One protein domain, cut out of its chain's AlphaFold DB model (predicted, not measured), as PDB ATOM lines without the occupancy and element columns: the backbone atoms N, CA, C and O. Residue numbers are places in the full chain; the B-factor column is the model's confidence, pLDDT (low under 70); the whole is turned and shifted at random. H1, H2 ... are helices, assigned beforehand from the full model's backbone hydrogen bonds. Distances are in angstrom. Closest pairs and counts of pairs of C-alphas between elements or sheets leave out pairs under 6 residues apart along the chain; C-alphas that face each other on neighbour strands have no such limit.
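This is residues 5 to 62 of the 183 residues of the protein "DEAD/DEAH box helicase" of Eudoraea sp (UniProt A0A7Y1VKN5). A loose, open arrangement of four short helices without a common packed core: H1 is followed by a long loop, residues 15 to 32, that runs out from it and folds back to H2, while H3 and H4 form a corner toward the opposite end. The tip of the loop, residues 17 to 22, sticks out. The printed part has 58 residues, with H1, H2, H3 and H4 in that order and no named strand; the class is all helix, though under half of the residues, 27 of 58, are in named elements. The whole is loose, with a radius of gyration of the C-alphas of 14.0 A, and elongated, spanning 43 by 25 by 16 A.

H1, residues 5 to 14, and H2, residues 33 to 36, are apart, but only just, their closest C-alphas being 8.5 A apart. H3, residues 45 to 50, is apart from H1 and H2. H4, residues 52 to 58, is close to H3 but not clearly touching it; their closest C-alphas, those of Ile 48 and Phe 55, are 5.9 A apart. Their lines stand about perpendicular, only just, at 71 degrees. H4 is apart from H1 and H2. Every O i to N i+4 pair is within hydrogen-bond range in H3 and H4, and 5 of 6 are in H1; H2 is too short for such a pair.

H1 begins at C-alpha 5 (-11.697, 10.416, 34.888) and is 15.0 A long. H2 measures 5.4 A and H3 8.6 A. H4 is 10.2 A long and ends at C-alpha 58 (-1.738, 19.401, 26.141).

The C-alphas of Ser 20 and Asp 53, the two farthest apart, are 43.3 A from each other. H1 to H2 is a long link, H2 to H3 a short one, H3 to H4 a tight one. The printed part has no cut, and no printed residue is under 70 in pLDDT.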
ATOM      1  N   THR A   5     -10.827  10.920  33.815       91.12
ATOM      2  CA  THR A   5     -11.697  10.416  34.888       91.12
ATOM      3  C   THR A   5     -12.089   8.958  34.662       91.12
ATOM      4  O   THR A   5     -12.105   8.171  35.608       91.12
ATOM      5  N   LEU A   6     -12.331   8.557  33.410       93.00
ATOM      6  CA  LEU A   6     -12.595   7.158  33.076       93.00
ATOM      7  C   LEU A   6     -11.353   6.276  33.294       93.00
ATOM      8  O   LEU A   6     -11.503   5.138  33.732       93.00
ATOM      9  N   TYR A   7     -10.142   6.788  33.044       92.19
ATOM     10  CA  TYR A   7      -8.891   6.066  33.315       92.19
ATOM     11  C   TYR A   7      -8.775   5.693  34.803       92.19
ATOM     12  O   TYR A   7      -8.632   4.513  35.132       92.19
ATOM     13  N   PHE A   8      -8.998   6.657  35.702       91.88
ATOM     14  CA  PHE A   8      -9.046   6.407  37.148       91.88
ATOM     15  C   PHE A   8     -10.167   5.451  37.555       91.88
ATOM     16  O   PHE A   8      -9.956   4.547  38.363       91.88
ATOM     17  N   GLN A   9     -11.364   5.612  36.986       92.88
ATOM     18  CA  GLN A   9     -12.490   4.731  37.295       92.88
ATOM     19  C   GLN A   9     -12.201   3.274  36.927       92.88
ATOM     20  O   GLN A   9     -12.551   2.383  37.698       92.88
ATOM     21  N   MET A  10     -11.572   3.028  35.773       92.00
ATOM     22  CA  MET A  10     -11.203   1.683  35.327       92.00
ATOM     23  C   MET A  10     -10.217   1.027  36.298       92.00
ATOM     24  O   MET A  10     -10.464  -0.094  36.742       92.00
ATOM     25  N   ILE A  11      -9.163   1.742  36.701       91.94
ATOM     26  CA  ILE A  11      -8.172   1.248  37.671       91.94
ATOM     27  C   ILE A  11      -8.821   1.014  39.042       91.94
ATOM     28  O   ILE A  11      -8.638  -0.042  39.650       91.94
ATOM     29  N   GLY A  12      -9.679   1.933  39.487       92.31
ATOM     30  CA  GLY A  12     -10.418   1.821  40.745       92.31
ATOM     31  C   GLY A  12     -11.382   0.627  40.818       92.31
ATOM     32  O   GLY A  12     -11.785   0.222  41.908       92.31
ATOM     33  N   ARG A  13     -11.759   0.005  39.689       91.69
ATOM     34  CA  ARG A  13     -12.484  -1.282  39.723       91.69
ATOM     35  C   ARG A  13     -11.582  -2.426  40.191       91.69
ATOM     36  O   ARG A  13     -12.068  -3.310  40.899       91.69
ATOM     37  N   GLY A  14     -10.301  -2.400  39.821       89.69
ATOM     38  CA  GLY A  14      -9.301  -3.411  40.173       89.69
ATOM     39  C   GLY A  14      -8.884  -3.377  41.643       89.69
ATOM     40  O   GLY A  14      -8.647  -4.436  42.224       89.69
ATOM     41  N   SER A  15      -8.917  -2.199  42.275       89.44
ATOM     42  CA  SER A  15      -8.432  -1.970  43.648       89.44
ATOM     43  C   SER A  15      -9.322  -2.514  44.772       89.44
ATOM     44  O   SER A  15      -8.981  -2.405  45.947       89.44
ATOM     45  N   ARG A  16     -10.475  -3.115  44.451       89.44
ATOM     46  CA  ARG A  16     -11.368  -3.699  45.464       89.44
ATOM     47  C   ARG A  16     -10.680  -4.837  46.217       89.44
ATOM     48  O   ARG A  16     -10.340  -5.843  45.595       89.44
ATOM     49  N   ILE A  17     -10.565  -4.700  47.535       89.38
ATOM     50  CA  ILE A  17      -9.975  -5.701  48.431       89.38
ATOM     51  C   ILE A  17     -10.942  -6.880  48.599       89.38
ATOM     52  O   ILE A  17     -12.118  -6.681  48.909       89.38
ATOM     53  N   ILE A  18     -10.448  -8.105  48.408       90.81
ATOM     54  CA  ILE A  18     -11.155  -9.356  48.728       90.81
ATOM     55  C   ILE A  18     -10.180 -10.325  49.423       90.81
ATOM     56  O   ILE A  18      -8.978 -10.192  49.209       90.81
ATOM     57  N   PRO A  19     -10.651 -11.301  50.231       91.81
ATOM     58  CA  PRO A  19      -9.793 -12.091  51.132       91.81
ATOM     59  C   PRO A  19      -8.606 -12.827  50.491       91.81
ATOM     60  O   PRO A  19      -7.677 -13.196  51.194       91.81
ATOM     61  N   SER A  20      -8.636 -13.049  49.176       91.44
ATOM     62  CA  SER A  20      -7.605 -13.763  48.414       91.44
ATOM     63  C   SER A  20      -6.931 -12.900  47.340       91.44
ATOM     64  O   SER A  20      -6.417 -13.442  46.366       91.44
ATOM     65  N   LYS A  21      -7.028 -11.570  47.441       91.69
ATOM     66  CA  LYS A  21      -6.440 -10.630  46.481       91.69
ATOM     67  C   LYS A  21      -5.909  -9.403  47.218       91.69
ATOM     68  O   LYS A  21      -6.677  -8.507  47.576       91.69
ATOM     69  N   ASP A  22      -4.606  -9.395  47.426       90.44
ATOM     70  CA  ASP A  22      -3.801  -8.310  47.986       90.44
ATOM     71  C   ASP A  22      -3.186  -7.414  46.898       90.44
ATOM     72  O   ASP A  22      -3.001  -6.222  47.131       90.44
ATOM     73  N   GLU A  23      -2.970  -7.946  45.693       91.44
ATOM     74  CA  GLU A  23      -2.474  -7.204  44.530       91.44
ATOM     75  C   GLU A  23      -3.393  -7.285  43.299       91.44
ATOM     76  O   GLU A  23      -4.249  -8.164  43.161       91.44
ATOM     77  N   PHE A  24      -3.239  -6.332  42.379       92.56
ATOM     78  CA  PHE A  24      -3.855  -6.386  41.056       92.56
ATOM     79  C   PHE A  24      -2.934  -5.756  40.012       92.56
ATOM     80  O   PHE A  24      -2.204  -4.810  40.299       92.56
ATOM     81  N   THR A  25      -3.000  -6.261  38.784       91.06
ATOM     82  CA  THR A  25      -2.176  -5.779  37.672       91.06
ATOM     83  C   THR A  25      -3.009  -4.938  36.714       91.06
ATOM     84  O   THR A  25      -4.127  -5.309  36.351       91.06
ATOM     85  N   VAL A  26      -2.448  -3.814  36.270       89.44
ATOM     86  CA  VAL A  26      -3.005  -2.989  35.193       89.44
ATOM     87  C   VAL A  26      -2.179  -3.222  33.934       89.44
ATOM     88  O   VAL A  26      -0.974  -2.995  33.934       89.44
ATOM     89  N   ILE A  27      -2.829  -3.664  32.855       90.00
ATOM     90  CA  ILE A  27      -2.201  -3.845  31.540       90.00
ATOM     91  C   ILE A  27      -2.740  -2.750  30.613       90.00
ATOM     92  O   ILE A  27      -3.890  -2.811  30.183       90.00
ATOM     93  N   ASP A  28      -1.928  -1.725  30.348       85.94
ATOM     94  CA  ASP A  28      -2.346  -0.522  29.607       85.94
ATOM     95  C   ASP A  28      -2.200  -0.637  28.080       85.94
ATOM     96  O   ASP A  28      -2.890   0.054  27.329       85.94
ATOM     97  N   LEU A  29      -1.281  -1.495  27.619       82.00
ATOM     98  CA  LEU A  29      -0.871  -1.606  26.210       82.00
ATOM     99  C   LEU A  29      -0.424  -0.261  25.584       82.00
ATOM    100  O   LEU A  29      -0.475  -0.098  24.369       82.00
ATOM    101  N   GLY A  30       0.015   0.696  26.415       73.69
ATOM    102  CA  GLY A  30       0.719   1.921  26.016       73.69
ATOM    103  C   GLY A  30      -0.143   3.163  25.768       73.69
ATOM    104  O   GLY A  30       0.406   4.250  25.622       73.69
ATOM    105  N   ASN A  31      -1.472   3.052  25.738       84.38
ATOM    106  CA  ASN A  31      -2.328   4.150  25.277       84.38
ATOM    107  C   ASN A  31      -2.756   5.145  26.366       84.38
ATOM    108  O   ASN A  31      -2.852   6.338  26.076       84.38
ATOM    109  N   ASN A  32      -3.070   4.709  27.594       89.62
ATOM    110  CA  ASN A  32      -3.530   5.651  28.626       89.62
ATOM    111  C   ASN A  32      -2.357   6.239  29.400       89.62
ATOM    112  O   ASN A  32      -2.380   7.431  29.690       89.62
ATOM    113  N   MET A  33      -1.320   5.445  29.667       89.44
ATOM    114  CA  MET A  33      -0.116   5.927  30.340       89.44
ATOM    115  C   MET A  33       0.605   6.985  29.496       89.44
ATOM    116  O   MET A  33       0.993   8.023  30.019       89.44
ATOM    117  N   ALA A  34       0.726   6.788  28.178       88.75
ATOM    118  CA  ALA A  34       1.328   7.793  27.296       88.75
ATOM    119  C   ALA A  34       0.483   9.076  27.180       88.75
ATOM    120  O   ALA A  34       1.014  10.149  26.897       88.75
ATOM    121  N   ARG A  35      -0.834   8.966  27.397       89.94
ATOM    122  CA  ARG A  35      -1.790  10.075  27.303       89.94
ATOM    123  C   ARG A  35      -1.884  10.894  28.589       89.94
ATOM    124  O   ARG A  35      -1.982  12.114  28.512       89.94
ATOM    125  N   PHE A  36      -1.926  10.227  29.739       90.31
ATOM    126  CA  PHE A  36      -2.247  10.826  31.039       90.31
ATOM    127  C   PHE A  36      -1.108  10.740  32.058       90.31
ATOM    128  O   PHE A  36      -1.222  11.325  33.129       90.31
ATOM    129  N   GLY A  37      -0.026  10.029  31.742       88.94
ATOM    130  CA  GLY A  37       1.018   9.683  32.698       88.94
ATOM    131  C   GLY A  37       0.665   8.457  33.538       88.94
ATOM    132  O   GLY A  37      -0.329   7.763  33.300       88.94
ATOM    133  N   MET A  38       1.519   8.175  34.521       88.75
ATOM    134  CA  MET A  38       1.266   7.122  35.502       88.75
ATOM    135  C   MET A  38       0.019   7.456  36.323       88.75
ATOM    136  O   MET A  38      -0.211   8.608  36.682       88.75
ATOM    137  N   TRP A  39      -0.796   6.447  36.619       88.19
ATOM    138  CA  TRP A  39      -2.066   6.646  37.321       88.19
ATOM    139  C   TRP A  39      -1.904   7.182  38.751       88.19
ATOM    140  O   TRP A  39      -2.839   7.768  39.285       88.19
ATOM    141  N   ASP A  40      -0.750   6.955  39.374       88.12
ATOM    142  CA  ASP A  40      -0.385   7.395  40.721       88.12
ATOM    143  C   ASP A  40       0.392   8.723  40.732       88.12
ATOM    144  O   ASP A  40       0.773   9.197  41.802       88.12
ATOM    145  N   ALA A  41       0.611   9.340  39.566       90.25
ATOM    146  CA  ALA A  41       1.225  10.658  39.476       90.25
ATOM    147  C   ALA A  41       0.335  11.737  40.118       90.25
ATOM    148  O   ALA A  41      -0.895  11.657  40.092       90.25
ATOM    149  N   GLU A  42       0.966  12.768  40.687       90.69
ATOM    150  CA  GLU A  42       0.258  13.909  41.266       90.69
ATOM    151  C   GLU A  42      -0.486  14.697  40.177       90.69
ATOM    152  O   GLU A  42       0.061  14.976  39.109       90.69
ATOM    153  N   ILE A  43      -1.748  15.046  40.450       89.50
ATOM    154  CA  ILE A  43      -2.611  15.791  39.530       89.50
ATOM    155  C   ILE A  43      -3.158  17.017  40.252       89.50
ATOM    156  O   ILE A  43      -3.901  16.886  41.231       89.50
ATOM    157  N   ASP A  44      -2.851  18.203  39.725       91.94
ATOM    158  CA  ASP A  44      -3.468  19.447  40.175       91.94
ATOM    159  C   ASP A  44      -4.876  19.583  39.582       91.94
ATOM    160  O   ASP A  44      -5.111  20.146  38.511       91.94
ATOM    161  N   TRP A  45      -5.854  19.036  40.302       91.81
ATOM    162  CA  TRP A  45      -7.256  19.152  39.916       91.81
ATOM    163  C   TRP A  45      -7.725  20.606  39.876       91.81
ATOM    164  O   TRP A  45      -8.561  20.937  39.038       91.81
ATOM    165  N   GLN A  46      -7.220  21.473  40.762       94.88
ATOM    166  CA  GLN A  46      -7.648  22.867  40.780       94.88
ATOM    167  C   GLN A  46      -7.224  23.563  39.494       94.88
ATOM    168  O   GLN A  46      -8.068  24.201  38.869       94.88
ATOM    169  N   GLU A  47      -5.976  23.397  39.065       92.69
ATOM    170  CA  GLU A  47      -5.484  23.955  37.806       92.69
ATOM    171  C   GLU A  47      -6.308  23.456  36.612       92.69
ATOM    172  O   GLU A  47      -6.790  24.270  35.826       92.69
ATOM    173  N   ILE A  48      -6.574  22.147  36.527       92.56
ATOM    174  CA  ILE A  48      -7.382  21.561  35.443       92.56
ATOM    175  C   ILE A  48      -8.794  22.162  35.401       92.56
ATOM    176  O   ILE A  48      -9.314  22.437  34.321       92.56
ATOM    177  N   PHE A  49      -9.432  22.382  36.555       93.25
ATOM    178  CA  PHE A  49     -10.767  22.990  36.604       93.25
ATOM    179  C   PHE A  49     -10.761  24.492  36.288       93.25
ATOM    180  O   PHE A  49     -11.739  24.982  35.724       93.25
ATOM    181  N   HIS A  50      -9.695  25.219  36.636       95.81
ATOM    182  CA  HIS A  50      -9.564  26.643  36.311       95.81
ATOM    183  C   HIS A  50      -9.177  26.871  34.841       95.81
ATOM    184  O   HIS A  50      -9.623  27.854  34.249       95.81
ATOM    185  N   PHE A  51      -8.399  25.963  34.246       95.00
ATOM    186  CA  PHE A  51      -7.879  26.058  32.878       95.00
ATOM    187  C   PHE A  51      -8.134  24.772  32.064       95.00
ATOM    188  O   PHE A  51      -7.189  24.117  31.611       95.00
ATOM    189  N   PRO A  52      -9.405  24.397  31.834       92.19
ATOM    190  CA  PRO A  52      -9.738  23.129  31.187       92.19
ATOM    191  C   PRO A  52      -9.249  23.045  29.736       92.19
ATOM    192  O   PRO A  52      -8.780  21.989  29.319       92.19
ATOM    193  N   ASP A  53      -9.309  24.144  28.979       92.81
ATOM    194  CA  ASP A  53      -8.862  24.170  27.580       92.81
ATOM    195  C   ASP A  53      -7.352  23.932  27.475       92.81
ATOM    196  O   ASP A  53      -6.912  23.088  26.696       92.81
ATOM    197  N   PHE A  54      -6.568  24.589  28.338       90.94
ATOM    198  CA  PHE A  54      -5.121  24.390  28.412       90.94
ATOM    199  C   PHE A  54      -4.771  22.933  28.729       90.94
ATOM    200  O   PHE A  54      -3.884  22.355  28.103       90.94
ATOM    201  N   PHE A  55      -5.484  22.303  29.665       89.50
ATOM    202  CA  PHE A  55      -5.286  20.885  29.947       89.50
ATOM    203  C   PHE A  55      -5.590  20.015  28.717       89.50
ATOM    204  O   PHE A  55      -4.765  19.185  28.343       89.50
ATOM    205  N   LEU A  56      -6.737  20.220  28.059       88.19
ATOM    206  CA  LEU A  56      -7.162  19.423  26.904       88.19
ATOM    207  C   LEU A  56      -6.216  19.549  25.704       88.19
ATOM    208  O   LEU A  56      -5.946  18.542  25.047       88.19
ATOM    209  N   GLU A  57      -5.700  20.748  25.430       88.19
ATOM    210  CA  GLU A  57      -4.746  21.003  24.342       88.19
ATOM    211  C   GLU A  57      -3.401  20.291  24.549       88.19
ATOM    212  O   GLU A  57      -2.758  19.897  23.577       88.19
ATOM    213  N   ASN A  58      -2.994  20.074  25.802       86.12
ATOM    214  CA  ASN A  58      -1.738  19.401  26.141       86.12
ATOM    215  C   ASN A  58      -1.845  17.864  26.173       86.12
ATOM    216  O   ASN A  58      -0.826  17.177  26.287       86.12
ATOM    217  N   ILE A  59      -3.046  17.287  26.058       87.81
ATOM    218  CA  ILE A  59      -3.212  15.828  26.017       87.81
ATOM    219  C   ILE A  59      -2.714  15.295  24.669       87.81
ATOM    220  O   ILE A  59      -3.285  15.598  23.618       87.81
ATOM    221  N   LYS A  60      -1.720  14.395  24.696       87.25
ATOM    222  CA  LYS A  60      -1.241  13.712  23.483       87.25
ATOM    223  C   LYS A  60      -2.399  13.016  22.762       87.25
ATOM    224  O   LYS A  60      -3.164  12.258  23.365       87.25
ATOM    225  N   ASN A  61      -2.554  13.257  21.464       86.69
ATOM    226  CA  ASN A  61      -3.542  12.540  20.657       86.69
ATOM    227  C   ASN A  61      -3.049  11.113  20.326       86.69
ATOM    228  O   ASN A  61      -1.893  10.775  20.562       86.69
ATOM    229  N   ASP A  62      -3.947  10.257  19.818       84.00
ATOM    230  CA  ASP A  62      -3.593   8.858  19.514       84.00
ATOM    231  C   ASP A  62      -2.478   8.774  18.455       84.00
ATOM    232  O   ASP A  62      -1.605   7.920  18.550       84.00
TER     233      ASP A  62